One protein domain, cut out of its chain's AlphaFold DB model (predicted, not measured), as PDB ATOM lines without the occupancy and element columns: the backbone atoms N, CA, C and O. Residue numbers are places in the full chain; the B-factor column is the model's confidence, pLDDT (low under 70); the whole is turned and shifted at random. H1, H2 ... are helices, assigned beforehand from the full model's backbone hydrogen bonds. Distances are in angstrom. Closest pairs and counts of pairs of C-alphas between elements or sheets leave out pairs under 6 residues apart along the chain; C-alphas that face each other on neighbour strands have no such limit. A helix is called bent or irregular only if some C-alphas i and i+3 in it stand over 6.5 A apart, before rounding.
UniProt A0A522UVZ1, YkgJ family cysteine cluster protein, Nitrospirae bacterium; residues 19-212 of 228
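What this domain is: This is residues 19 to 212 of the 228 residues of the protein "YkgJ family cysteine cluster protein" of Nitrospirae bacterium (UniProt A0A522UVZ1). One long helix, H2, makes one side of a broad, roughly triangular arrangement, with H8 packed side by side with it and running the opposite way. At the beginning of H2, H4 sets off at a large angle towards a corner group of three helices, H4, H5 and H11, while long loops with the short helices H3 and H7 make the remaining side; the short helix H6 sits in the middle, and H9 packs on H8. The printed part has 194 residues with eleven named helices, H1 to H11 in that order along the chain, and no named strand; its class is all helix. It is compact, with a radius of gyration of the C-alphas of 17.3 A, and its C-alphas span 51 by 47 by 29 A.

Where its parts are: H2, residues 25 to 52, is the longest helix at 40.9 A, from C-alpha 25 at (15.551, -38.514, -36.928) to C-alpha 52 at (14.528, -21.307, 0.118). Before it comes H1, residues 19 to 23. H8, residues 158 to 172, measures 20.5 A and is irregular: C-alphas 167 and 170 are 7.1 A apart. H9 holds residues 177 to 185 and measures 12.5 A; H10 holds residues 188 to 192. H4, residues 76 to 89, is 19.1 A long, H5, residues 92 to 103, is 16.7 A long, and H11, residues 202 to 212, is 15.4 A long and ends with C-alpha 212 at (-8.812, -46.357, -36.666). The short helices H3, H6 and H7 hold residues 64 to 68, 127 to 131 and 145 to 148.

How they stand to each other: H2 is the hub, touching four other helices. It touches H8 at a shallow tilt of 9 degrees, opposite ways; their closest C-alphas, those of Ala 33 and Ala 164, are 4.2 A apart. With residues 34 to 41 alone H2 touches H6, closest at the C-alphas of Ile 41 and Gln 131, 6.6 A. With residues 26 to 30 alone it touches H4, about perpendicular at 73 degrees, closest at the C-alphas of Leu 30 and Leu 77, 6.9 A. H1 and H2 only just touch, with 3 pairs of C-alphas within 8 A, and only at the corner by their link; the closest C-alphas are those of Glu 21 and Gly 28, 5.3 A. H8 touches H9 at a steep tilt of 54 degrees, opposite ways, closest at the C-alphas of Asp 162 and Ile 184, 6.6 A. H8 and H10 are close but not clearly touching, with the C-alphas of Phe 165 and Ile 189 closest at 7.7 A. H4, with residues 83 to 87 alone, touches H11 at a shallow tilt of 24 degrees, the same way, closest at the C-alphas of Ile 87 and Ile 208, 6.4 A. H11 touches H5 at a shallow tilt of 25 degrees, opposite ways, closest at the C-alphas of Ala 99 and Ala 205, 4.6 A. H3 and H7 are near each other. Every O i to N i+4 pair is within hydrogen-bond range in H1, H3, H4, H5, H6, H9 and H11; the count is 23 of 24 in H2, 8 of 11 in H8 and 0 of 1 in H10, where 2 of 2 O i to N i+3 pairs are within range, and H7 is too short for an O i to N i+4 pair.

The domain as a whole: The two C-alphas farthest apart, those of Lys 51 and Glu 210, are 51.7 A from each other. The printed part has no cut. The long links are H2 to H3, H5 to H6 with 23 residues, and H6 to H7. Residues 73 to 74 pair antiparallel with residues 194 to 195. The mean pLDDT of the printed part is 94.2, that of H10 is 82, and no printed residue is under 70.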
ATOM      1  N   GLU A  19      13.882 -48.003 -32.113       97.62
ATOM      2  CA  GLU A  19      13.350 -48.286 -33.452       97.62
ATOM      3  C   GLU A  19      12.718 -47.042 -34.098       97.62
ATOM      4  O   GLU A  19      12.940 -46.757 -35.276       97.62
ATOM      5  N   ASP A  20      11.967 -46.259 -33.322       98.12
ATOM      6  CA  ASP A  20      11.349 -45.026 -33.807       98.12
ATOM      7  C   ASP A  20      12.375 -43.915 -33.999       98.12
ATOM      8  O   ASP A  20      12.286 -43.178 -34.971       98.12
ATOM      9  N   GLU A  21      13.364 -43.804 -33.114       97.69
ATOM     10  CA  GLU A  21      14.453 -42.830 -33.220       97.69
ATOM     11  C   GLU A  21      15.310 -43.082 -34.470       97.69
ATOM     12  O   GLU A  21      15.741 -42.129 -35.121       97.69
ATOM     13  N   ALA A  22      15.497 -44.351 -34.857       97.25
ATOM     14  CA  ALA A  22      16.166 -44.717 -36.104       97.25
ATOM     15  C   ALA A  22      15.341 -44.344 -37.349       97.25
ATOM     16  O   ALA A  22      15.898 -43.908 -38.357       97.25
ATOM     17  N   ARG A  23      14.010 -44.495 -37.290       97.94
ATOM     18  CA  ARG A  23      13.093 -44.176 -38.400       97.94
ATOM     19  C   ARG A  23      12.771 -42.683 -38.511       97.94
ATOM     20  O   ARG A  23      12.518 -42.187 -39.607       97.94
ATOM     21  N   LEU A  24      12.745 -41.972 -37.388       97.56
ATOM     22  CA  LEU A  24      12.301 -40.588 -37.251       97.56
ATOM     23  C   LEU A  24      13.441 -39.758 -36.640       97.56
ATOM     24  O   LEU A  24      13.456 -39.540 -35.429       97.56
ATOM     25  N   PRO A  25      14.379 -39.227 -37.449       92.75
ATOM     26  CA  PRO A  25      15.551 -38.514 -36.928       92.75
ATOM     27  C   PRO A  25      15.218 -37.320 -36.017       92.75
ATOM     28  O   PRO A  25      15.985 -36.974 -35.122       92.75
ATOM     29  N   TRP A  26      14.056 -36.687 -36.219       96.88
ATOM     30  CA  TRP A  26      13.576 -35.586 -35.379       96.88
ATOM     31  C   TRP A  26      13.167 -36.037 -33.967       96.88
ATOM     32  O   TRP A  26      13.168 -35.219 -33.047       96.88
ATOM     33  N   LEU A  27      12.821 -37.316 -33.773       98.12
ATOM     34  CA  LEU A  27      12.370 -37.836 -32.483       98.12
ATOM     35  C   LEU A  27      13.515 -37.837 -31.474       98.12
ATOM     36  O   LEU A  27      13.329 -37.361 -30.359       98.12
ATOM     37  N   GLY A  28      14.711 -38.275 -31.882       97.44
ATOM     38  CA  GLY A  28      15.898 -38.220 -31.026       97.44
ATOM     39  C   GLY A  28      16.177 -36.799 -30.525       97.44
ATOM     40  O   GLY A  28      16.344 -36.595 -29.325       97.44
ATOM     41  N   MET A  29      16.089 -35.800 -31.414       96.94
ATOM     42  CA  MET A  29      16.256 -34.382 -31.053       96.94
ATOM     43  C   MET A  29      15.239 -33.926 -30.000       96.94
ATOM     44  O   MET A  29      15.589 -33.200 -29.070       96.94
ATOM     45  N   LEU A  30      13.978 -34.348 -30.138       98.00
ATOM     46  CA  LEU A  30      12.918 -34.017 -29.188       98.00
ATOM     47  C   LEU A  30      13.158 -34.667 -27.819       98.00
ATOM     48  O   LEU A  30      13.033 -34.003 -26.790       98.00
ATOM     49  N   LEU A  31      13.508 -35.954 -27.796       98.00
ATOM     50  CA  LEU A  31      13.744 -36.692 -26.554       98.00
ATOM     51  C   LEU A  31      15.000 -36.193 -25.825       98.00
ATOM     52  O   LEU A  31      14.977 -36.066 -24.600       98.00
ATOM     53  N   ASP A  32      16.052 -35.827 -26.563       97.88
ATOM     54  CA  ASP A  32      17.252 -35.183 -26.014       97.88
ATOM     55  C   ASP A  32      16.928 -33.812 -25.411       97.88
ATOM     56  O   ASP A  32      17.378 -33.482 -24.310       97.88
ATOM     57  N   ALA A  33      16.110 -33.012 -26.102       97.38
ATOM     58  CA  ALA A  33      15.657 -31.728 -25.588       97.38
ATOM     59  C   ALA A  33      14.856 -31.899 -24.287       97.38
ATOM     60  O   ALA A  33      15.107 -31.178 -23.321       97.38
ATOM     61  N   TYR A  34      13.940 -32.872 -24.219       97.94
ATOM     62  CA  TYR A  34      13.195 -33.172 -22.994       97.94
ATOM     63  C   TYR A  34      14.097 -33.597 -21.839       97.94
ATOM     64  O   TYR A  34      13.921 -33.089 -20.734       97.94
ATOM     65  N   ASP A  35      15.084 -34.453 -22.084       97.81
ATOM     66  CA  ASP A  35      16.026 -34.881 -21.049       97.81
ATOM     67  C   ASP A  35      16.857 -33.714 -20.503       97.81
ATOM     68  O   ASP A  35      16.980 -33.551 -19.289       97.81
ATOM     69  N   ILE A  36      17.334 -32.815 -21.367       97.75
ATOM     70  CA  ILE A  36      18.024 -31.592 -20.931       97.75
ATOM     71  C   ILE A  36      17.113 -30.728 -20.058       97.75
ATOM     72  O   ILE A  36      17.540 -30.230 -19.014       97.75
ATOM     73  N   ILE A  37      15.852 -30.549 -20.452       97.50
ATOM     74  CA  ILE A  37      14.888 -29.795 -19.647       97.50
ATOM     75  C   ILE A  37      14.659 -30.464 -18.291       97.50
ATOM     76  O   ILE A  37      14.681 -29.774 -17.270       97.50
ATOM     77  N   ASP A  38      14.494 -31.783 -18.255       96.62
ATOM     78  CA  ASP A  38      14.249 -32.540 -17.028       96.62
ATOM     79  C   ASP A  38      15.472 -32.513 -16.079       96.62
ATOM     80  O   ASP A  38      15.321 -32.388 -14.854       96.62
ATOM     81  N   GLN A  39      16.696 -32.507 -16.623       96.62
ATOM     82  CA  GLN A  39      17.926 -32.235 -15.867       96.62
ATOM     83  C   GLN A  39      17.930 -30.813 -15.278       96.62
ATOM     84  O   GLN A  39      18.230 -30.625 -14.093       96.62
ATOM     85  N   GLY A  40      17.556 -29.809 -16.076       97.00
ATOM     86  CA  GLY A  40      17.469 -28.414 -15.639       97.00
ATOM     87  C   GLY A  40      16.430 -28.199 -14.539       97.00
ATOM     88  O   GLY A  40      16.706 -27.520 -13.549       97.00
ATOM     89  N   ILE A  41      15.259 -28.831 -14.671       96.19
ATOM     90  CA  ILE A  41      14.209 -28.861 -13.647       96.19
ATOM     91  C   ILE A  41      14.760 -29.467 -12.363       96.19
ATOM     92  O   ILE A  41      14.639 -28.863 -11.301       96.19
ATOM     93  N   THR A  42      15.417 -30.622 -12.449       95.62
ATOM     94  CA  THR A  42      15.992 -31.291 -11.279       95.62
ATOM     95  C   THR A  42      16.967 -30.389 -10.531       95.62
ATOM     96  O   THR A  42      16.859 -30.225  -9.313       95.62
ATOM     97  N   LEU A  43      17.882 -29.743 -11.255       95.88
ATOM     98  CA  LEU A  43      18.822 -28.799 -10.664       95.88
ATOM     99  C   LEU A  43      18.103 -27.606 -10.020       95.88
ATOM    100  O   LEU A  43      18.479 -27.172  -8.928       95.88
ATOM    101  N   ALA A  44      17.064 -27.074 -10.662       95.44
ATOM    102  CA  ALA A  44      16.299 -25.957 -10.122       95.44
ATOM    103  C   ALA A  44      15.529 -26.339  -8.846       95.44
ATOM    104  O   ALA A  44      15.585 -25.608  -7.860       95.44
ATOM    105  N   LEU A  45      14.912 -27.524  -8.809       94.75
ATOM    106  CA  LEU A  45      14.255 -28.065  -7.615       94.75
ATOM    107  C   LEU A  45      15.235 -28.227  -6.448       94.75
ATOM    108  O   LEU A  45      14.925 -27.872  -5.309       94.75
ATOM    109  N   GLN A  46      16.445 -28.719  -6.723       94.44
ATOM    110  CA  GLN A  46      17.501 -28.807  -5.715       94.44
ATOM    111  C   GLN A  46      17.926 -27.419  -5.209       94.44
ATOM    112  O   GLN A  46      18.141 -27.253  -4.007       94.44
ATOM    113  N   ARG A  47      18.039 -26.417  -6.095       94.81
ATOM    114  CA  ARG A  47      18.374 -25.029  -5.724       94.81
ATOM    115  C   ARG A  47      17.297 -24.405  -4.836       94.81
ATOM    116  O   ARG A  47      17.649 -23.860  -3.794       94.81
ATOM    117  N   GLU A  48      16.024 -24.539  -5.201       94.38
ATOM    118  CA  GLU A  48      14.881 -24.030  -4.426       94.38
ATOM    119  C   GLU A  48      14.812 -24.652  -3.031       94.38
ATOM    120  O   GLU A  48      14.698 -23.950  -2.024       94.38
ATOM    121  N   LYS A  49      14.994 -25.972  -2.945       93.38
ATOM    122  CA  LYS A  49      15.050 -26.673  -1.661       93.38
ATOM    123  C   LYS A  49      16.218 -26.196  -0.796       93.38
ATOM    124  O   LYS A  49      16.030 -25.941   0.386       93.38
ATOM    125  N   ARG A  50      17.422 -26.063  -1.365       94.50
ATOM    126  CA  ARG A  50      18.627 -25.669  -0.610       94.50
ATOM    127  C   ARG A  50      18.604 -24.210  -0.158       94.50
ATOM    128  O   ARG A  50      19.038 -23.927   0.951       94.50
ATOM    129  N   LYS A  51      18.153 -23.290  -1.015       94.50
ATOM    130  CA  LYS A  51      18.214 -21.841  -0.755       94.50
ATOM    131  C   LYS A  51      16.983 -21.301  -0.036       94.50
ATOM    132  O   LYS A  51      17.110 -20.374   0.755       94.50
ATOM    133  N   HIS A  52      15.811 -21.859  -0.322       92.94
ATOM    134  CA  HIS A  52      14.528 -21.307   0.118       92.94
ATOM    135  C   HIS A  52      13.691 -22.302   0.929       92.94
ATOM    136  O   HIS A  52      12.596 -21.958   1.361       92.94
ATOM    137  N   ASN A  53      14.179 -23.535   1.136       93.75
ATOM    138  CA  ASN A  53      13.442 -24.626   1.784       93.75
ATOM    139  C   ASN A  53      12.054 -24.875   1.161       93.75
ATOM    140  O   ASN A  53      11.111 -25.305   1.827       93.75
ATOM    141  N   ARG A  54      11.921 -24.596  -0.139       92.62
ATOM    142  CA  ARG A  54      10.681 -24.783  -0.893       92.62
ATOM    143  C   ARG A  54      10.617 -26.182  -1.490       92.62
ATOM    144  O   ARG A  54      11.619 -26.733  -1.947       92.62
ATOM    145  N   ARG A  55       9.416 -26.758  -1.491       91.81
ATOM    146  CA  ARG A  55       9.098 -28.051  -2.112       91.81
ATOM    147  C   ARG A  55       7.948 -27.870  -3.105       91.81
ATOM    148  O   ARG A  55       7.129 -26.970  -2.888       91.81
ATOM    149  N   PRO A  56       7.885 -28.676  -4.180       94.25
ATOM    150  CA  PRO A  56       6.733 -28.679  -5.069       94.25
ATOM    151  C   PRO A  56       5.439 -28.960  -4.301       94.25
ATOM    152  O   PRO A  56       5.393 -29.872  -3.478       94.25
ATOM    153  N   ALA A  57       4.400 -28.187  -4.595       92.56
ATOM    154  CA  ALA A  57       3.034 -28.419  -4.142       92.56
ATOM    155  C   ALA A  57       2.305 -29.446  -5.025       92.56
ATOM    156  O   ALA A  57       1.318 -30.056  -4.612       92.56
ATOM    157  N   CYS A  58       2.781 -29.630  -6.261       86.00
ATOM    158  CA  CYS A  58       2.258 -30.612  -7.202       86.00
ATOM    159  C   CYS A  58       2.576 -32.044  -6.742       86.00
ATOM    160  O   CYS A  58       3.649 -32.316  -6.204       86.00
ATOM    161  N   ARG A  59       1.659 -32.971  -7.020       85.62
ATOM    162  CA  ARG A  59       1.798 -34.412  -6.766       85.62
ATOM    163  C   ARG A  59       1.228 -35.207  -7.936       85.62
ATOM    164  O   ARG A  59       0.536 -34.643  -8.782       85.62
ATOM    165  N   GLU A  60       1.516 -36.501  -7.979       85.00
ATOM    166  CA  GLU A  60       0.846 -37.419  -8.902       85.00
ATOM    167  C   GLU A  60      -0.682 -37.334  -8.727       85.00
ATOM    168  O   GLU A  60      -1.171 -37.169  -7.607       85.00
ATOM    169  N   GLY A  61      -1.419 -37.349  -9.842       85.69
ATOM    170  CA  GLY A  61      -2.865 -37.096  -9.860       85.69
ATOM    171  C   GLY A  61      -3.269 -35.629  -9.645       85.69
ATOM    172  O   GLY A  61      -4.413 -35.347  -9.308       85.69
ATOM    173  N   CYS A  62      -2.349 -34.665  -9.780       88.56
ATOM    174  CA  CYS A  62      -2.695 -33.242  -9.793       88.56
ATOM    175  C   CYS A  62      -2.966 -32.759 -11.228       88.56
ATOM    176  O   CYS A  62      -2.033 -32.453 -11.971       88.56
ATOM    177  N   GLY A  63      -4.243 -32.617 -11.592       91.94
ATOM    178  CA  GLY A  63      -4.680 -32.095 -12.895       91.94
ATOM    179  C   GLY A  63      -4.846 -30.571 -12.952       91.94
ATOM    180  O   GLY A  63      -5.411 -30.049 -13.914       91.94
ATOM    181  N   GLY A  64      -4.394 -29.845 -11.921       93.81
ATOM    182  CA  GLY A  64      -4.640 -28.407 -11.759       93.81
ATOM    183  C   GLY A  64      -4.173 -27.579 -12.957       93.81
ATOM    184  O   GLY A  64      -4.975 -26.861 -13.546       93.81
ATOM    185  N   CYS A  65      -2.919 -27.752 -13.391       93.81
ATOM    186  CA  CYS A  65      -2.386 -27.021 -14.545       93.81
ATOM    187  C   CYS A  65      -3.138 -27.341 -15.844       93.81
ATOM    188  O   CYS A  65      -3.396 -26.439 -16.632       93.81
ATOM    189  N   CYS A  66      -3.568 -28.589 -16.050       95.56
ATOM    190  CA  CYS A  66      -4.360 -28.967 -17.219       95.56
ATOM    191  C   CYS A  66      -5.743 -28.300 -17.237       95.56
ATOM    192  O   CYS A  66      -6.298 -28.097 -18.312       95.56
ATOM    193  N   ARG A  67      -6.305 -27.945 -16.075       95.31
ATOM    194  CA  ARG A  67      -7.577 -27.216 -15.981       95.31
ATOM    195  C   ARG A  67      -7.406 -25.713 -16.149       95.31
ATOM    196  O   ARG A  67      -8.204 -25.080 -16.840       95.31
ATOM    197  N   THR A  68      -6.402 -25.141 -15.495       94.56
ATOM    198  CA  THR A  68      -6.364 -23.695 -15.260       94.56
ATOM    199  C   THR A  68      -5.302 -22.971 -16.063       94.56
ATOM    200  O   THR A  68      -5.540 -21.818 -16.418       94.56
ATOM    201  N   HIS A  69      -4.183 -23.623 -16.396       94.81
ATOM    202  CA  HIS A  69      -3.063 -22.944 -17.030       94.81
ATOM    203  C   HIS A  69      -3.381 -22.578 -18.481       94.81
ATOM    204  O   HIS A  69      -3.727 -23.442 -19.292       94.81
ATOM    205  N   LYS A  70      -3.315 -21.282 -18.802       92.06
ATOM    206  CA  LYS A  70      -3.771 -20.760 -20.103       92.06
ATOM    207  C   LYS A  70      -2.640 -20.548 -21.096       92.06
ATOM    208  O   LYS A  70      -2.842 -20.780 -22.284       92.06
ATOM    209  N   ASP A  71      -1.466 -20.147 -20.625       93.69
ATOM    210  CA  ASP A  71      -0.353 -19.715 -21.470       93.69
ATOM    211  C   ASP A  71       0.691 -20.820 -21.624       93.69
ATOM    212  O   ASP A  71       1.751 -20.790 -21.003       93.69
ATOM    213  N   ILE A  72       0.380 -21.810 -22.467       95.81
ATOM    214  CA  ILE A  72       1.227 -22.992 -22.673       95.81
ATOM    215  C   ILE A  72       1.882 -22.937 -24.061       95.81
ATOM    216  O   ILE A  72       1.269 -23.379 -25.036       95.81
ATOM    217  N   PRO A  73       3.125 -22.434 -24.175       95.88
ATOM    218  CA  PRO A  73       3.938 -22.566 -25.377       95.88
ATOM    219  C   PRO A  73       4.003 -24.007 -25.887       95.88
ATOM    220  O   PRO A  73       4.364 -24.922 -25.146       95.88
ATOM    221  N   LEU A  74       3.689 -24.184 -27.167       96.81
ATOM    222  CA  LEU A  74       3.820 -25.430 -27.910       96.81
ATOM    223  C   LEU A  74       4.659 -25.182 -29.162       96.81
ATOM    224  O   LEU A  74       4.249 -24.441 -30.064       96.81
ATOM    225  N   TYR A  75       5.827 -25.813 -29.225       95.56
ATOM    226  CA  TYR A  75       6.711 -25.723 -30.379       95.56
ATOM    227  C   TYR A  75       6.332 -26.755 -31.460       95.56
ATOM    228  O   TYR A  75       5.878 -27.854 -31.133       95.56
ATOM    229  N   PRO A  76       6.549 -26.458 -32.757       95.56
ATOM    230  CA  PRO A  76       6.205 -27.374 -33.851       95.56
ATOM    231  C   PRO A  76       6.782 -28.795 -33.726       95.56
ATOM    232  O   PRO A  76       6.093 -29.766 -34.050       95.56
ATOM    233  N   LEU A  77       8.015 -28.933 -33.225       96.75
ATOM    234  CA  LEU A  77       8.615 -30.250 -32.995       96.75
ATOM    235  C   LEU A  77       7.875 -31.032 -31.897       96.75
ATOM    236  O   LEU A  77       7.619 -32.223 -32.049       96.75
ATOM    237  N   GLU A  78       7.454 -30.364 -30.826       97.88
ATOM    238  CA  GLU A  78       6.671 -30.995 -29.760       97.88
ATOM    239  C   GLU A  78       5.290 -31.413 -30.257       97.88
ATOM    240  O   GLU A  78       4.839 -32.507 -29.946       97.88
ATOM    241  N   MET A  79       4.640 -30.583 -31.082       97.69
ATOM    242  CA  MET A  79       3.367 -30.944 -31.710       97.69
ATOM    243  C   MET A  79       3.519 -32.203 -32.574       97.69
ATOM    244  O   MET A  79       2.697 -33.110 -32.484       97.69
ATOM    245  N   THR A  80       4.605 -32.298 -33.348       97.69
ATOM    246  CA  THR A  80       4.945 -33.511 -34.113       97.69
ATOM    247  C   THR A  80       5.110 -34.725 -33.194       97.69
ATOM    248  O   THR A  80       4.548 -35.786 -33.467       97.69
ATOM    249  N   GLY A  81       5.806 -34.558 -32.066       98.44
ATOM    250  CA  GLY A  81       5.956 -35.595 -31.045       98.44
ATOM    251  C   GLY A  81       4.633 -36.042 -30.420       98.44
ATOM    252  O   GLY A  81       4.423 -37.238 -30.233       98.44
ATOM    253  N   ILE A  82       3.711 -35.112 -30.153       98.50
ATOM    254  CA  ILE A  82       2.364 -35.428 -29.654       98.50
ATOM    255  C   ILE A  82       1.604 -36.278 -30.674       98.50
ATOM    256  O   ILE A  82       1.043 -37.306 -30.303       98.50
ATOM    257  N   TYR A  83       1.618 -35.888 -31.953       98.38
ATOM    258  CA  TYR A  83       0.949 -36.637 -33.021       98.38
ATOM    259  C   TYR A  83       1.495 -38.062 -33.118       98.38
ATOM    260  O   TYR A  83       0.725 -39.017 -33.089       98.38
ATOM    261  N   TRP A  84       2.819 -38.208 -33.186       98.31
ATOM    262  CA  TRP A  84       3.477 -39.513 -33.226       98.31
ATOM    263  C   TRP A  84       3.099 -40.382 -32.027       98.31
ATOM    264  O   TRP A  84       2.672 -41.521 -32.200       98.31
ATOM    265  N   TYR A  85       3.200 -39.840 -30.813       98.50
ATOM    266  CA  TYR A  85       2.922 -40.599 -29.603       98.50
ATOM    267  C   TYR A  85       1.469 -41.074 -29.565       98.50
ATOM    268  O   TYR A  85       1.211 -42.244 -29.297       98.50
ATOM    269  N   VAL A  86       0.519 -40.189 -29.883       98.12
ATOM    270  CA  VAL A  86      -0.912 -40.513 -29.911       98.12
ATOM    271  C   VAL A  86      -1.236 -41.565 -30.970       98.12
ATOM    272  O   VAL A  86      -1.964 -42.507 -30.675       98.12
ATOM    273  N   ILE A  87      -0.713 -41.418 -32.187       97.31
ATOM    274  CA  ILE A  87      -1.068 -42.293 -33.312       97.31
ATOM    275  C   ILE A  87      -0.372 -43.652 -33.217       97.31
ATOM    276  O   ILE A  87      -1.002 -44.674 -33.470       97.31
ATOM    277  N   GLU A  88       0.910 -43.676 -32.856       96.94
ATOM    278  CA  GLU A  88       1.730 -44.883 -32.966       96.94
ATOM    279  C   GLU A  88       1.991 -45.591 -31.632       96.94
ATOM    280  O   GLU A  88       2.368 -46.762 -31.634       96.94
ATOM    281  N   LYS A  89       1.853 -44.902 -30.490       97.06
ATOM    282  CA  LYS A  89       2.224 -45.454 -29.168       97.06
ATOM    283  C   LYS A  89       1.049 -45.666 -28.234       97.06
ATOM    284  O   LYS A  89       1.234 -46.224 -27.155       97.06
ATOM    285  N   ARG A  90      -0.150 -45.237 -28.623       97.31
ATOM    286  CA  ARG A  90      -1.361 -45.418 -27.825       97.31
ATOM    287  C   ARG A  90      -2.307 -46.413 -28.468       97.31
ATOM    288  O   ARG A  90      -2.390 -46.537 -29.689       97.31
ATOM    289  N   ASP A  91      -3.022 -47.132 -27.614       96.50
ATOM    290  CA  ASP A  91      -3.982 -48.136 -28.044       96.50
ATOM    291  C   ASP A  91      -5.216 -47.516 -28.730       96.50
ATOM    292  O   ASP A  91      -5.367 -46.299 -28.872       96.50
ATOM    293  N   ARG A  92      -6.083 -48.395 -29.237       95.62
ATOM    294  CA  ARG A  92      -7.306 -48.022 -29.951       95.62
ATOM    295  C   ARG A  92      -8.300 -47.274 -29.056       95.62
ATOM    296  O   ARG A  92      -8.836 -46.261 -29.497       95.62
ATOM    297  N   ALA A  93      -8.519 -47.755 -27.832       95.19
ATOM    298  CA  ALA A  93      -9.507 -47.200 -26.909       95.19
ATOM    299  C   ALA A  93      -9.142 -45.765 -26.510       95.19
ATOM    300  O   ALA A  93      -9.963 -44.856 -26.612       95.19
ATOM    301  N   PHE A  94      -7.870 -45.542 -26.176       96.31
ATOM    302  CA  PHE A  94      -7.332 -44.221 -25.890       96.31
ATOM    303  C   PHE A  94      -7.538 -43.249 -27.054       96.31
ATOM    304  O   PHE A  94      -7.946 -42.104 -26.862       96.31
ATOM    305  N   ARG A  95      -7.222 -43.696 -28.274       97.00
ATOM    306  CA  ARG A  95      -7.353 -42.877 -29.481       97.00
ATOM    307  C   ARG A  95      -8.808 -42.468 -29.723       97.00
ATOM    308  O   ARG A  95      -9.048 -41.300 -30.005       97.00
ATOM    309  N   GLN A  96      -9.761 -43.386 -29.564       95.06
ATOM    310  CA  GLN A  96     -11.192 -43.094 -29.711       95.06
ATOM    311  C   GLN A  96     -11.658 -42.013 -28.727       95.06
ATOM    312  O   GLN A  96     -12.188 -40.991 -29.158       95.06
ATOM    313  N   GLU A  97     -11.368 -42.182 -27.436       95.00
ATOM    314  CA  GLU A  97     -11.733 -41.203 -26.404       95.00
ATOM    315  C   GLU A  97     -11.091 -39.830 -26.667       95.00
ATOM    316  O   GLU A  97     -11.727 -38.780 -26.545       95.00
ATOM    317  N   LEU A  98      -9.813 -39.822 -27.058       96.88
ATOM    318  CA  LEU A  98      -9.105 -38.583 -27.344       96.88
ATOM    319  C   LEU A  98      -9.666 -37.875 -28.587       96.88
ATOM    320  O   LEU A  98      -9.741 -36.651 -28.586       96.88
ATOM    321  N   ALA A  99     -10.069 -38.599 -29.632       95.25
ATOM    322  CA  ALA A  99     -10.637 -37.991 -30.836       95.25
ATOM    323  C   ALA A  99     -11.915 -37.197 -30.527       95.25
ATOM    324  O   ALA A  99     -12.048 -36.057 -30.977       95.25
ATOM    325  N   GLU A 100     -12.805 -37.756 -29.705       91.81
ATOM    326  CA  GLU A 100     -14.022 -37.078 -29.245       91.81
ATOM    327  C   GLU A 100     -13.689 -35.818 -28.435       91.81
ATOM    328  O   GLU A 100     -14.221 -34.737 -28.705       91.81
ATOM    329  N   LYS A 101     -12.734 -35.923 -27.498       94.69
ATOM    330  CA  LYS A 101     -12.249 -34.780 -26.708       94.69
ATOM    331  C   LYS A 101     -11.672 -33.672 -27.586       94.69
ATOM    332  O   LYS A 101     -11.967 -32.504 -27.351       94.69
ATOM    333  N   LEU A 102     -10.851 -34.015 -28.579       95.69
ATOM    334  CA  LEU A 102     -10.220 -33.041 -29.473       95.69
ATOM    335  C   LEU A 102     -11.247 -32.357 -30.384       95.69
ATOM    336  O   LEU A 102     -11.145 -31.150 -30.582       95.69
ATOM    337  N   ALA A 103     -12.239 -33.092 -30.895       90.94
ATOM    338  CA  ALA A 103     -13.291 -32.541 -31.752       90.94
ATOM    339  C   ALA A 103     -14.218 -31.565 -31.004       90.94
ATOM    340  O   ALA A 103     -14.666 -30.571 -31.571       90.94
ATOM    341  N   GLY A 104     -14.491 -31.829 -29.721       90.06
ATOM    342  CA  GLY A 104     -15.302 -30.958 -28.863       90.06
ATOM    343  C   GLY A 104     -14.520 -29.865 -28.125       90.06
ATOM    344  O   GLY A 104     -15.115 -29.086 -27.380       90.06
ATOM    345  N   HIS A 105     -13.195 -29.809 -28.276       93.94
ATOM    346  CA  HIS A 105     -12.353 -28.925 -27.479       93.94
ATOM    347  C   HIS A 105     -12.531 -27.449 -27.863       93.94
ATOM    348  O   HIS A 105     -12.434 -27.056 -29.025       93.94
ATOM    349  N   THR A 106     -12.698 -26.601 -26.848       91.69
ATOM    350  CA  THR A 106     -12.783 -25.141 -26.990       91.69
ATOM    351  C   THR A 106     -11.711 -24.443 -26.145       91.69
ATOM    352  O   THR A 106     -11.277 -25.003 -25.140       91.69
ATOM    353  N   PRO A 107     -11.326 -23.188 -26.446       87.38
ATOM    354  CA  PRO A 107     -10.350 -22.442 -25.638       87.38
ATOM    355  C   PRO A 107     -10.703 -22.283 -24.146       87.38
ATOM    356  O   PRO A 107      -9.823 -22.032 -23.318       87.38
ATOM    357  N   SER A 108     -11.986 -22.389 -23.785       89.19
ATOM    358  CA  SER A 108     -12.454 -22.348 -22.394       89.19
ATOM    359  C   SER A 108     -12.415 -23.713 -21.705       89.19
ATOM    360  O   SER A 108     -12.381 -23.757 -20.474       89.19
ATOM    361  N   SER A 109     -12.376 -24.806 -22.469       92.12
ATOM    362  CA  SER A 109     -12.281 -26.168 -21.944       92.12
ATOM    363  C   SER A 109     -10.949 -26.391 -21.214       92.12
ATOM    364  O   SER A 109      -9.970 -25.679 -21.461       92.12
ATOM    365  N   PRO A 110     -10.864 -27.378 -20.304       94.50
ATOM    366  CA  PRO A 110      -9.580 -27.913 -19.868       94.50
ATOM    367  C   PRO A 110      -8.741 -28.395 -21.060       94.50
ATOM    368  O   PRO A 110      -9.264 -28.651 -22.143       94.50
ATOM    369  N   CYS A 111      -7.440 -28.563 -20.836       96.00
ATOM    370  CA  CYS A 111      -6.523 -29.184 -21.787       96.00
ATOM    371  C   CYS A 111      -7.135 -30.475 -22.366       96.00
ATOM    372  O   CYS A 111      -7.579 -31.326 -21.588       96.00
ATOM    373  N   PRO A 112      -7.108 -30.678 -23.697       95.38
ATOM    374  CA  PRO A 112      -7.774 -31.820 -24.323       95.38
ATOM    375  C   PRO A 112      -7.097 -33.156 -23.984       95.38
ATOM    376  O   PRO A 112      -7.685 -34.219 -24.149       95.38
ATOM    377  N   PHE A 113      -5.869 -33.107 -23.463       97.00
ATOM    378  CA  PHE A 113      -5.118 -34.271 -23.002       97.00
ATOM    379  C   PHE A 113      -5.285 -34.550 -21.500       97.00
ATOM    380  O   PHE A 113      -4.506 -35.314 -20.932       97.00
ATOM    381  N   LEU A 114      -6.241 -33.912 -20.822       96.38
ATOM    382  CA  LEU A 114      -6.579 -34.246 -19.441       96.38
ATOM    383  C   LEU A 114      -7.436 -35.526 -19.397       96.38
ATOM    384  O   LEU A 114      -8.475 -35.622 -20.058       96.38
ATOM    385  N   ALA A 115      -7.013 -36.503 -18.600       94.44
ATOM    386  CA  ALA A 115      -7.768 -37.719 -18.293       94.44
ATOM    387  C   ALA A 115      -7.454 -38.150 -16.854       94.44
ATOM    388  O   ALA A 115      -6.286 -38.148 -16.473       94.44
ATOM    389  N   ASP A 116      -8.479 -38.462 -16.059       92.38
ATOM    390  CA  ASP A 116      -8.348 -38.927 -14.666       92.38
ATOM    391  C   ASP A 116      -7.399 -38.078 -13.802       92.38
ATOM    392  O   ASP A 116      -6.488 -38.583 -13.149       92.38
ATOM    393  N   ASP A 117      -7.568 -36.751 -13.846       92.31
ATOM    394  CA  ASP A 117      -6.705 -35.795 -13.133       92.31
ATOM    395  C   ASP A 117      -5.204 -35.875 -13.494       92.31
ATOM    396  O   ASP A 117      -4.346 -35.320 -12.800       92.31
ATOM    397  N   ALA A 118      -4.871 -36.502 -14.621       92.38
ATOM    398  CA  ALA A 118      -3.519 -36.649 -15.131       92.38
ATOM    399  C   ALA A 118      -3.413 -36.223 -16.603       92.38
ATOM    400  O   ALA A 118      -4.386 -36.119 -17.351       92.38
ATOM    401  N   CYS A 119      -2.183 -35.947 -17.034       94.62
ATOM    402  CA  CYS A 119      -1.901 -35.694 -18.440       94.62
ATOM    403  C   CYS A 119      -1.794 -37.033 -19.171       94.62
ATOM    404  O   CYS A 119      -0.877 -37.813 -18.921       94.62
ATOM    405  N   SER A 120      -2.691 -37.284 -20.115       95.94
ATOM    406  CA  SER A 120      -2.730 -38.549 -20.838       95.94
ATOM    407  C   SER A 120      -1.553 -38.746 -21.798       95.94
ATOM    408  O   SER A 120      -1.192 -39.879 -22.110       95.94
ATOM    409  N   ILE A 121      -0.888 -37.657 -22.194       96.94
ATOM    410  CA  ILE A 121       0.336 -37.643 -23.008       96.94
ATOM    411  C   ILE A 121       1.592 -37.323 -22.180       96.94
ATOM    412  O   ILE A 121       2.559 -36.787 -22.717       96.94
ATOM    413  N   TYR A 122       1.597 -37.626 -20.874       95.25
ATOM    414  CA  TYR A 122       2.673 -37.244 -19.945       95.25
ATOM    415  C   TYR A 122       4.107 -37.455 -20.480       95.25
ATOM    416  O   TYR A 122       4.911 -36.528 -20.341       95.25
ATOM    417  N   PRO A 123       4.457 -38.586 -21.140       96.06
ATOM    418  CA  PRO A 123       5.810 -38.797 -21.664       96.06
ATOM    419  C   PRO A 123       6.242 -37.780 -22.723       96.06
ATOM    420  O   PRO A 123       7.425 -37.468 -22.809       96.06
ATOM    421  N   VAL A 124       5.306 -37.216 -23.489       97.69
ATOM    422  CA  VAL A 124       5.566 -36.211 -24.535       97.69
ATOM    423  C   VAL A 124       4.907 -34.865 -24.224       97.69
ATOM    424  O   VAL A 124       4.659 -34.061 -25.118       97.69
ATOM    425  N   ARG A 125       4.623 -34.591 -22.944       96.69
ATOM    426  CA  ARG A 125       4.091 -33.289 -22.530       96.69
ATOM    427  C   ARG A 125       5.080 -32.172 -22.919       96.69
ATOM    428  O   ARG A 125       6.294 -32.381 -22.776       96.69
ATOM    429  N   PRO A 126       4.599 -30.995 -23.359       97.00
ATOM    430  CA  PRO A 126       5.481 -29.912 -23.784       97.00
ATOM    431  C   PRO A 126       6.428 -29.430 -22.685       97.00
ATOM    432  O   PRO A 126       6.118 -29.524 -21.497       97.00
ATOM    433  N   VAL A 127       7.551 -28.840 -23.085       96.38
ATOM    434  CA  VAL A 127       8.575 -28.221 -22.237       96.38
ATOM    435  C   VAL A 127       7.944 -27.245 -21.248       96.38
ATOM    436  O   VAL A 127       8.251 -27.318 -20.061       96.38
ATOM    437  N   ALA A 128       7.008 -26.402 -21.697       96.12
ATOM    438  CA  ALA A 128       6.289 -25.484 -20.815       96.12
ATOM    439  C   ALA A 128       5.536 -26.233 -19.700       96.12
ATOM    440  O   ALA A 128       5.677 -25.899 -18.527       96.12
ATOM    441  N   CYS A 129       4.821 -27.311 -20.039       96.19
ATOM    442  CA  CYS A 129       4.126 -28.155 -19.065       96.19
ATOM    443  C   CYS A 129       5.087 -28.908 -18.130       96.19
ATOM    444  O   CYS A 129       4.755 -29.112 -16.965       96.19
ATOM    445  N   ARG A 130       6.271 -29.330 -18.605       94.94
ATOM    446  CA  ARG A 130       7.309 -29.957 -17.755       94.94
ATOM    447  C   ARG A 130       7.831 -28.983 -16.710       94.94
ATOM    448  O   ARG A 130       8.038 -29.360 -15.561       94.94
ATOM    449  N   GLN A 131       8.044 -27.739 -17.127       95.44
ATOM    450  CA  GLN A 131       8.608 -26.674 -16.306       95.44
ATOM    451  C   GLN A 131       7.579 -26.009 -15.388       95.44
ATOM    452  O   GLN A 131       7.970 -25.298 -14.460       95.44
ATOM    453  N   PHE A 132       6.285 -26.249 -15.608       95.94
ATOM    454  CA  PHE A 132       5.214 -25.710 -14.782       95.94
ATOM    455  C   PHE A 132       5.133 -26.424 -13.430       95.94
ATOM    456  O   PHE A 132       4.358 -27.361 -13.230       95.94
ATOM    457  N   ILE A 133       5.961 -25.981 -12.489       95.56
ATOM    458  CA  ILE A 133       6.013 -26.520 -11.132       95.56
ATOM    459  C   ILE A 133       5.701 -25.404 -10.151       95.56
ATOM    460  O   ILE A 133       6.349 -24.362 -10.165       95.56
ATOM    461  N   VAL A 134       4.720 -25.644  -9.287       96.00
ATOM    462  CA  VAL A 134       4.295 -24.705  -8.247       96.00
ATOM    463  C   VAL A 134       4.919 -25.126  -6.922       96.00
ATOM    464  O   VAL A 134       4.880 -26.305  -6.569       96.00
ATOM    465  N   PHE A 135       5.489 -24.180  -6.187       95.50
ATOM    466  CA  PHE A 135       6.056 -24.356  -4.855       95.50
ATOM    467  C   PHE A 135       5.095 -23.874  -3.764       95.50
ATOM    468  O   PHE A 135       4.197 -23.070  -4.003       95.50
ATOM    469  N   GLY A 136       5.322 -24.332  -2.531       89.06
ATOM    470  CA  GLY A 136       4.555 -23.878  -1.371       89.06
ATOM    471  C   GLY A 136       3.208 -24.591  -1.265       89.06
ATOM    472  O   GLY A 136       3.178 -25.799  -1.045       89.06
ATOM    473  N   GLY A 137       2.106 -23.842  -1.367       91.00
ATOM    474  CA  GLY A 137       0.748 -24.371  -1.202       91.00
ATOM    475  C   GLY A 137       0.127 -24.928  -2.493       91.00
ATOM    476  O   GLY A 137       0.472 -24.455  -3.585       91.00
ATOM    477  N   PRO A 138      -0.804 -25.901  -2.384       92.19
ATOM    478  CA  PRO A 138      -1.552 -26.428  -3.526       92.19
ATOM    479  C   PRO A 138      -2.322 -25.316  -4.242       92.19
ATOM    480  O   PRO A 138      -2.627 -24.281  -3.649       92.19
ATOM    481  N   CYS A 139      -2.615 -25.519  -5.526       93.88
ATOM    482  CA  CYS A 139      -3.403 -24.559  -6.292       93.88
ATOM    483  C   CYS A 139      -4.843 -24.499  -5.768       93.88
ATOM    484  O   CYS A 139      -5.430 -25.541  -5.470       93.88
ATOM    485  N   GLY A 140      -5.407 -23.296  -5.695       93.25
ATOM    486  CA  GLY A 140      -6.832 -23.092  -5.453       93.25
ATOM    487  C   GLY A 140      -7.695 -23.547  -6.635       93.25
ATOM    488  O   GLY A 140      -7.208 -23.755  -7.751       93.25
ATOM    489  N   GLU A 141      -8.997 -23.689  -6.406       91.88
ATOM    490  CA  GLU A 141      -9.949 -23.994  -7.474       91.88
ATOM    491  C   GLU A 141      -9.980 -22.862  -8.512       91.88
ATOM    492  O   GLU A 141     -10.079 -21.687  -8.166       91.88
ATOM    493  N   GLY A 142      -9.826 -23.208  -9.794       92.31
ATOM    494  CA  GLY A 142      -9.759 -22.228 -10.885       92.31
ATOM    495  C   GLY A 142      -8.488 -21.365 -10.916       92.31
ATOM    496  O   GLY A 142      -8.347 -20.537 -11.816       92.31
ATOM    497  N   GLU A 143      -7.549 -21.556  -9.983       95.50
ATOM    498  CA  GLU A 143      -6.324 -20.761  -9.893       95.50
ATOM    499  C   GLU A 143      -5.337 -21.118 -11.016       95.50
ATOM    500  O   GLU A 143      -4.980 -22.285 -11.184       95.50
ATOM    501  N   ASP A 144      -4.818 -20.107 -11.720       96.06
ATOM    502  CA  ASP A 144      -3.580 -20.214 -12.506       96.06
ATOM    503  C   ASP A 144      -2.429 -19.500 -11.763       96.06
ATOM    504  O   ASP A 144      -2.303 -18.271 -11.860       96.06
ATOM    505  N   PRO A 145      -1.567 -20.247 -11.038       96.38
ATOM    506  CA  PRO A 145      -0.457 -19.691 -10.264       96.38
ATOM    507  C   PRO A 145       0.525 -18.850 -11.074       96.38
ATOM    508  O   PRO A 145       1.218 -18.013 -10.498       96.38
ATOM    509  N   TYR A 146       0.589 -19.033 -12.397       96.12
ATOM    510  CA  TYR A 146       1.427 -18.194 -13.250       96.12
ATOM    511  C   TYR A 146       1.021 -16.723 -13.187       96.12
ATOM    512  O   TYR A 146       1.885 -15.848 -13.195       96.12
ATOM    513  N   HIS A 147      -0.283 -16.462 -13.076       96.50
ATOM    514  CA  HIS A 147      -0.847 -15.117 -13.042       96.50
ATOM    515  C   HIS A 147      -1.164 -14.640 -11.624       96.50
ATOM    516  O   HIS A 147      -1.055 -13.447 -11.357       96.50
ATOM    517  N   THR A 148      -1.542 -15.537 -10.709       96.62
ATOM    518  CA  THR A 148      -1.939 -15.154  -9.342       96.62
ATOM    519  C   THR A 148      -0.757 -15.049  -8.383       96.62
ATOM    520  O   THR A 148      -0.764 -14.205  -7.491       96.62
ATOM    521  N   ARG A 149       0.275 -15.883  -8.557       95.94
ATOM    522  CA  ARG A 149       1.443 -15.946  -7.666       95.94
ATOM    523  C   ARG A 149       2.690 -16.429  -8.399       95.94
ATOM    524  O   ARG A 149       3.304 -17.430  -8.042       95.94
ATOM    525  N   ARG A 150       3.103 -15.675  -9.422       96.00
ATOM    526  CA  ARG A 150       4.231 -16.014 -10.310       96.00
ATOM    527  C   ARG A 150       5.510 -16.424  -9.571       96.00
ATOM    528  O   ARG A 150       6.237 -17.281 -10.067       96.00
ATOM    529  N   THR A 151       5.790 -15.838  -8.407       95.38
ATOM    530  CA  THR A 151       6.950 -16.157  -7.552       95.38
ATOM    531  C   THR A 151       6.947 -17.580  -6.997       95.38
ATOM    532  O   THR A 151       7.986 -18.069  -6.559       95.38
ATOM    533  N   ASP A 152       5.793 -18.241  -6.978       95.81
ATOM    534  CA  ASP A 152       5.637 -19.630  -6.549       95.81
ATOM    535  C   ASP A 152       5.797 -20.601  -7.718       95.81
ATOM    536  O   ASP A 152       5.931 -21.798  -7.492       95.81
ATOM    537  N   VAL A 153       5.811 -20.115  -8.958       96.50
ATOM    538  CA  VAL A 153       6.037 -20.943 -10.142       96.50
ATOM    539  C   VAL A 153       7.526 -20.985 -10.461       96.50
ATOM    540  O   VAL A 153       8.201 -19.953 -10.499       96.50
ATOM    541  N   LEU A 154       8.036 -22.185 -10.724       96.19
ATOM    542  CA  LEU A 154       9.410 -22.415 -11.136       96.19
ATOM    543  C   LEU A 154       9.796 -21.506 -12.305       96.19
ATOM    544  O   LEU A 154       9.146 -21.480 -13.347       96.19
ATOM    545  N   THR A 155      10.900 -20.786 -12.134       95.19
ATOM    546  CA  THR A 155      11.557 -20.076 -13.229       95.19
ATOM    547  C   THR A 155      12.600 -21.005 -13.853       95.19
ATOM    548  O   THR A 155      13.537 -21.404 -13.155       95.19
ATOM    549  N   PRO A 156      12.460 -21.372 -15.141       92.94
ATOM    550  CA  PRO A 156      13.420 -22.232 -15.822       92.94
ATOM    551  C   PRO A 156      14.840 -21.664 -15.817       92.94
ATOM    552  O   PRO A 156      15.034 -20.454 -15.924       92.94
ATOM    553  N   LEU A 157      15.835 -22.550 -15.759       95.12
ATOM    554  CA  LEU A 157      17.237 -22.169 -15.919       95.12
ATOM    555  C   LEU A 157      17.527 -21.887 -17.408       95.12
ATOM    556  O   LEU A 157      17.356 -22.810 -18.213       95.12
ATOM    557  N   PRO A 158      17.972 -20.668 -17.781       92.94
ATOM    558  CA  PRO A 158      18.168 -20.287 -19.182       92.94
ATOM    559  C   PRO A 158      19.092 -21.234 -19.947       92.94
ATOM    560  O   PRO A 158      18.703 -21.711 -21.002       92.94
ATOM    561  N   ASP A 159      20.233 -21.620 -19.370       94.69
ATOM    562  CA  ASP A 159      21.220 -22.480 -20.041       94.69
ATOM    563  C   ASP A 159      20.631 -23.817 -20.517       94.69
ATOM    564  O   ASP A 159      20.930 -24.289 -21.611       94.69
ATOM    565  N   PHE A 160      19.758 -24.434 -19.713       96.38
ATOM    566  CA  PHE A 160      19.118 -25.703 -20.072       96.38
ATOM    567  C   PHE A 160      18.040 -25.501 -21.134       96.38
ATOM    568  O   PHE A 160      17.936 -26.297 -22.065       96.38
ATOM    569  N   ARG A 161      17.256 -24.423 -21.016       92.50
ATOM    570  CA  ARG A 161      16.254 -24.053 -22.019       92.50
ATOM    571  C   ARG A 161      16.915 -23.792 -23.372       92.50
ATOM    572  O   ARG A 161      16.504 -24.370 -24.375       92.50
ATOM    573  N   ASP A 162      17.953 -22.969 -23.384       93.19
ATOM    574  CA  ASP A 162      18.646 -22.543 -24.594       93.19
ATOM    575  C   ASP A 162      19.384 -23.728 -25.234       93.19
ATOM    576  O   ASP A 162      19.320 -23.905 -26.448       93.19
ATOM    577  N   LYS A 163      19.978 -24.623 -24.429       95.69
ATOM    578  CA  LYS A 163      20.573 -25.877 -24.916       95.69
ATOM    579  C   LYS A 163      19.534 -26.822 -25.531       95.69
ATOM    580  O   LYS A 163      19.784 -27.385 -26.594       95.69
ATOM    581  N   ALA A 164      18.371 -26.992 -24.899       95.19
ATOM    582  CA  ALA A 164      17.295 -27.820 -25.445       95.19
ATOM    583  C   ALA A 164      16.795 -27.264 -26.790       95.19
ATOM    584  O   ALA A 164      16.673 -27.998 -27.769       95.19
ATOM    585  N   PHE A 165      16.586 -25.949 -26.874       92.75
ATOM    586  CA  PHE A 165      16.229 -25.263 -28.118       92.75
ATOM    587  C   PHE A 165      17.290 -25.414 -29.197       92.75
ATOM    588  O   PHE A 165      16.960 -25.710 -30.344       92.75
ATOM    589  N   TYR A 166      18.557 -25.281 -28.821       94.94
ATOM    590  CA  TYR A 166      19.679 -25.409 -29.732       94.94
ATOM    591  C   TYR A 166      19.726 -26.795 -30.407       94.94
ATOM    592  O   TYR A 166      19.986 -26.892 -31.610       94.94
ATOM    593  N   ILE A 167      19.413 -27.868 -29.669       95.00
ATOM    594  CA  ILE A 167      19.332 -29.234 -30.220       95.00
ATOM    595  C   ILE A 167      18.157 -29.400 -31.184       95.00
ATOM    596  O   ILE A 167      18.271 -30.146 -32.151       95.00
ATOM    597  N   MET A 168      17.054 -28.680 -30.974       94.50
ATOM    598  CA  MET A 168      15.882 -28.756 -31.848       94.50
ATOM    599  C   MET A 168      16.023 -27.937 -33.143       94.50
ATOM    600  O   MET A 168      15.265 -28.164 -34.081       94.50
ATOM    601  N   LEU A 169      16.978 -27.003 -33.239       94.19
ATOM    602  CA  LEU A 169      17.164 -26.120 -34.407       94.19
ATOM    603  C   LEU A 169      17.266 -26.824 -35.777       94.19
ATOM    604  O   LEU A 169      16.671 -26.307 -36.728       94.19
ATOM    605  N   PRO A 170      17.925 -27.993 -35.916       94.81
ATOM    606  CA  PRO A 170      17.972 -28.715 -37.186       94.81
ATOM    607  C   PRO A 170      16.588 -29.075 -37.739       94.81
ATOM    608  O   PRO A 170      16.399 -29.035 -38.952       94.81
ATOM    609  N   PHE A 171      15.593 -29.332 -36.879       93.62
ATOM    610  CA  PHE A 171      14.208 -29.568 -37.309       93.62
ATOM    611  C   PHE A 171      13.595 -28.352 -38.023       93.62
ATOM    612  O   PHE A 171      12.736 -28.493 -38.888       93.62
ATOM    613  N   TYR A 172      14.065 -27.149 -37.697       91.25
ATOM    614  CA  TYR A 172      13.631 -25.899 -38.321       91.25
ATOM    615  C   TYR A 172      14.478 -25.520 -39.545       91.25
ATOM    616  O   TYR A 172      14.334 -24.415 -40.065       91.25
ATOM    617  N   GLY A 173      15.365 -26.413 -40.003       92.50
ATOM    618  CA  GLY A 173      16.274 -26.178 -41.126       92.50
ATOM    619  C   GLY A 173      17.534 -25.386 -40.766       92.50
ATOM    620  O   GLY A 173      18.322 -25.074 -41.655       92.50
ATOM    621  N   ILE A 174      17.756 -25.078 -39.483       93.25
ATOM    622  CA  ILE A 174      18.916 -24.307 -39.018       93.25
ATOM    623  C   ILE A 174      19.988 -25.283 -38.531       93.25
ATOM    624  O   ILE A 174      19.910 -25.834 -37.431       93.25
ATOM    625  N   THR A 175      20.988 -25.522 -39.375       93.50
ATOM    626  CA  THR A 175      22.004 -26.564 -39.151       93.50
ATOM    627  C   THR A 175      23.418 -26.019 -38.991       93.50
ATOM    628  O   THR A 175      24.220 -26.657 -38.312       93.50
ATOM    629  N   LYS A 176      23.734 -24.846 -39.555       95.69
ATOM    630  CA  LYS A 176      25.070 -24.244 -39.431       95.69
ATOM    631  C   LYS A 176      25.272 -23.637 -38.048       95.69
ATOM    632  O   LYS A 176      24.400 -22.932 -37.552       95.69
ATOM    633  N   GLU A 177      26.452 -23.840 -37.472       93.00
ATOM    634  CA  GLU A 177      26.772 -23.414 -36.105       93.00
ATOM    635  C   GLU A 177      26.517 -21.920 -35.858       93.00
ATOM    636  O   GLU A 177      25.794 -21.537 -34.941       93.00
ATOM    637  N   THR A 178      27.021 -21.069 -36.752       92.12
ATOM    638  CA  THR A 178      26.864 -19.610 -36.671       92.12
ATOM    639  C   THR A 178      25.399 -19.169 -36.728       92.12
ATOM    640  O   THR A 178      24.993 -18.247 -36.017       92.12
ATOM    641  N   GLU A 179      24.586 -19.845 -37.545       93.50
ATOM    642  CA  GLU A 179      23.149 -19.592 -37.667       93.50
ATOM    643  C   GLU A 179      22.399 -20.082 -36.425       93.50
ATOM    644  O   GLU A 179      21.464 -19.421 -35.974       93.50
ATOM    645  N   LYS A 180      22.826 -21.203 -35.829       93.12
ATOM    646  CA  LYS A 180      22.208 -21.744 -34.617       93.12
ATOM    647  C   LYS A 180      22.398 -20.825 -33.422       93.12
ATOM    648  O   LYS A 180      21.430 -20.502 -32.734       93.12
ATOM    649  N   GLU A 181      23.617 -20.345 -33.202       91.19
ATOM    650  CA  GLU A 181      23.874 -19.375 -32.141       91.19
ATOM    651  C   GLU A 181      23.074 -18.082 -32.342       91.19
ATOM    652  O   GLU A 181      22.494 -17.545 -31.397       91.19
ATOM    653  N   ALA A 182      23.012 -17.583 -33.583       90.94
ATOM    654  CA  ALA A 182      22.207 -16.417 -33.915       90.94
ATOM    655  C   ALA A 182      20.712 -16.676 -33.671       90.94
ATOM    656  O   ALA A 182      20.019 -15.785 -33.185       90.94
ATOM    657  N   ALA A 183      20.216 -17.881 -33.953       90.44
ATOM    658  CA  ALA A 183      18.825 -18.250 -33.721       90.44
ATOM    659  C   ALA A 183      18.455 -18.268 -32.233       90.44
ATOM    660  O   ALA A 183      17.367 -17.807 -31.887       90.44
ATOM    661  N   ILE A 184      19.359 -18.732 -31.363       90.12
ATOM    662  CA  ILE A 184      19.179 -18.668 -29.906       90.12
ATOM    663  C   ILE A 184      19.225 -17.219 -29.420       90.12
ATOM    664  O   ILE A 184      18.282 -16.768 -28.775       90.12
ATOM    665  N   ARG A 185      20.262 -16.452 -29.789       87.88
ATOM    666  CA  ARG A 185      20.401 -15.044 -29.368       87.88
ATOM    667  C   ARG A 185      19.209 -14.179 -29.783       87.88
ATOM    668  O   ARG A 185      18.793 -13.312 -29.025       87.88
ATOM    669  N   ASN A 186      18.662 -14.424 -30.974       86.38
ATOM    670  CA  ASN A 186      17.542 -13.664 -31.530       86.38
ATOM    671  C   ASN A 186      16.175 -14.318 -31.284       86.38
ATOM    672  O   ASN A 186      15.185 -13.865 -31.855       86.38
ATOM    673  N   ASN A 187      16.091 -15.368 -30.458       84.44
ATOM    674  CA  ASN A 187      14.823 -15.994 -30.075       84.44
ATOM    675  C   ASN A 187      13.966 -16.474 -31.272       84.44
ATOM    676  O   ASN A 187      12.738 -16.510 -31.189       84.44
ATOM    677  N   ILE A 188      14.591 -16.878 -32.386       82.00
ATOM    678  CA  ILE A 188      13.901 -17.143 -33.668       82.00
ATOM    679  C   ILE A 188      12.856 -18.260 -33.544       82.00
ATOM    680  O   ILE A 188      11.793 -18.196 -34.162       82.00
ATOM    681  N   ILE A 189      13.116 -19.271 -32.711       78.81
ATOM    682  CA  ILE A 189      12.194 -20.400 -32.506       78.81
ATOM    683  C   ILE A 189      10.851 -19.927 -31.921       78.81
ATOM    684  O   ILE A 189       9.799 -20.483 -32.246       78.81
ATOM    685  N   HIS A 190      10.858 -18.859 -31.117       83.31
ATOM    686  CA  HIS A 190       9.651 -18.332 -30.485       83.31
ATOM    687  C   HIS A 190       8.668 -17.716 -31.491       83.31
ATOM    688  O   HIS A 190       7.478 -17.660 -31.203       83.31
ATOM    689  N   ALA A 191       9.112 -17.347 -32.698       83.38
ATOM    690  CA  ALA A 191       8.233 -16.811 -33.740       83.38
ATOM    691  C   ALA A 191       7.224 -17.839 -34.291       83.38
ATOM    692  O   ALA A 191       6.253 -17.462 -34.943       83.38
ATOM    693  N   ARG A 192       7.446 -19.142 -34.057       83.12
ATOM    694  CA  ARG A 192       6.562 -20.231 -34.519       83.12
ATOM    695  C   ARG A 192       5.831 -20.943 -33.383       83.12
ATOM    696  O   ARG A 192       5.287 -22.028 -33.592       83.12
ATOM    697  N   VAL A 193       5.843 -20.362 -32.187       92.56
ATOM    698  CA  VAL A 193       5.184 -20.943 -31.022       92.56
ATOM    699  C   VAL A 193       3.667 -20.836 -31.163       92.56
ATOM    700  O   VAL A 193       3.134 -19.810 -31.584       92.56
ATOM    701  N   ARG A 194       2.963 -21.908 -30.813       95.06
ATOM    702  CA  ARG A 194       1.507 -21.898 -30.636       95.06
ATOM    703  C   ARG A 194       1.186 -21.959 -29.152       95.06
ATOM    704  O   ARG A 194       2.055 -22.254 -28.337       95.06
ATOM    705  N   ASN A 195      -0.067 -21.719 -28.799       95.62
ATOM    706  CA  ASN A 195      -0.557 -22.011 -27.461       95.62
ATOM    707  C   ASN A 195      -1.283 -23.366 -27.490       95.62
ATOM    708  O   ASN A 195      -2.206 -23.549 -28.280       95.62
ATOM    709  N   LEU A 196      -0.873 -24.319 -26.649       95.94
ATOM    710  CA  LEU A 196      -1.452 -25.668 -26.596       95.94
ATOM    711  C   LEU A 196      -2.967 -25.658 -26.345       95.94
ATOM    712  O   LEU A 196      -3.677 -26.511 -26.873       95.94
ATOM    713  N   LYS A 197      -3.458 -24.707 -25.544       91.81
ATOM    714  CA  LYS A 197      -4.870 -24.610 -25.165       91.81
ATOM    715  C   LYS A 197      -5.733 -23.973 -26.253       91.81
ATOM    716  O   LYS A 197      -6.940 -24.149 -26.246       91.81
ATOM    717  N   THR A 198      -5.155 -23.212 -27.177       93.00
ATOM    718  CA  THR A 198      -5.941 -22.514 -28.212       93.00
ATOM    719  C   THR A 198      -5.601 -22.939 -29.632       93.00
ATOM    720  O   THR A 198      -6.296 -22.540 -30.563       93.00
ATOM    721  N   THR A 199      -4.560 -23.755 -29.823       94.12
ATOM    722  CA  THR A 199      -4.262 -24.343 -31.129       94.12
ATOM    723  C   THR A 199      -5.399 -25.259 -31.573       94.12
ATOM    724  O   THR A 199      -6.014 -25.953 -30.764       94.12
ATOM    725  N   ASP A 200      -5.642 -25.282 -32.880       93.19
ATOM    726  CA  ASP A 200      -6.599 -26.196 -33.488       93.19
ATOM    727  C   ASP A 200      -6.069 -27.638 -33.443       93.19
ATOM    728  O   ASP A 200      -4.983 -27.934 -33.956       93.19
ATOM    729  N   TRP A 201      -6.841 -28.518 -32.805       95.44
ATOM    730  CA  TRP A 201      -6.545 -29.940 -32.660       95.44
ATOM    731  C   TRP A 201      -7.370 -30.831 -33.597       95.44
ATOM    732  O   TRP A 201      -7.128 -32.039 -33.636       95.44
ATOM    733  N   ASN A 202      -8.272 -30.265 -34.409       93.56
ATOM    734  CA  ASN A 202      -9.044 -31.027 -35.395       93.56
ATOM    735  C   ASN A 202      -8.168 -31.861 -36.348       93.56
ATOM    736  O   ASN A 202      -8.528 -33.011 -36.603       93.56
ATOM    737  N   PRO A 203      -6.994 -31.388 -36.819       95.81
ATOM    738  CA  PRO A 203      -6.142 -32.218 -37.670       95.81
ATOM    739  C   PRO A 203      -5.596 -33.467 -36.960       95.81
ATOM    740  O   PRO A 203      -5.355 -34.485 -37.608       95.81
ATOM    741  N   LEU A 204      -5.416 -33.433 -35.633       96.88
ATOM    742  CA  LEU A 204      -5.054 -34.626 -34.864       96.88
ATOM    743  C   LEU A 204      -6.248 -35.576 -34.756       96.88
ATOM    744  O   LEU A 204      -6.080 -36.773 -34.963       96.88
ATOM    745  N   ALA A 205      -7.446 -35.052 -34.481       95.44
ATOM    746  CA  ALA A 205      -8.670 -35.852 -34.419       95.44
ATOM    747  C   ALA A 205      -8.940 -36.593 -35.744       95.44
ATOM    748  O   ALA A 205      -9.217 -37.791 -35.735       95.44
ATOM    749  N   GLN A 206      -8.770 -35.910 -36.881       94.31
ATOM    750  CA  GLN A 206      -8.901 -36.498 -38.219       94.31
ATOM    751  C   GLN A 206      -7.897 -37.632 -38.445       94.31
ATOM    752  O   GLN A 206      -8.289 -38.736 -38.812       94.31
ATOM    753  N   ARG A 207      -6.615 -37.410 -38.130       95.31
ATOM    754  CA  ARG A 207      -5.588 -38.461 -38.241       95.31
ATOM    755  C   ARG A 207      -5.852 -39.650 -37.330       95.31
ATOM    756  O   ARG A 207      -5.540 -40.783 -37.690       95.31
ATOM    757  N   ILE A 208      -6.412 -39.411 -36.144       96.25
ATOM    758  CA  ILE A 208      -6.846 -40.502 -35.279       96.25
ATOM    759  C   ILE A 208      -7.937 -41.309 -35.985       96.25
ATOM    760  O   ILE A 208      -7.785 -42.525 -36.078       96.25
ATOM    761  N   ALA A 209      -8.977 -40.663 -36.519       92.12
ATOM    762  CA  ALA A 209     -10.053 -41.343 -37.242       92.12
ATOM    763  C   ALA A 209      -9.519 -42.176 -38.423       92.12
ATOM    764  O   ALA A 209      -9.840 -43.357 -38.529       92.12
ATOM    765  N   GLU A 210      -8.614 -41.616 -39.230       92.06
ATOM    766  CA  GLU A 210      -7.922 -42.338 -40.309       92.06
ATOM    767  C   GLU A 210      -7.170 -43.574 -39.781       92.06
ATOM    768  O   GLU A 210      -7.271 -44.664 -40.343       92.06
ATOM    769  N   SER A 211      -6.460 -43.441 -38.653       89.94
ATOM    770  CA  SER A 211      -5.695 -44.536 -38.032       89.94
ATOM    771  C   SER A 211      -6.553 -45.641 -37.397       89.94
ATOM    772  O   SER A 211      -6.023 -46.688 -37.007       89.94
ATOM    773  N   LEU A 212      -7.855 -45.401 -37.222       87.44
ATOM    774  CA  LEU A 212      -8.812 -46.357 -36.666       87.44
ATOM    775  C   LEU A 212      -9.515 -47.186 -37.756       87.44
ATOM    776  O   LEU A 212     -10.113 -48.213 -37.411       87.44
TER     777      LEU A 212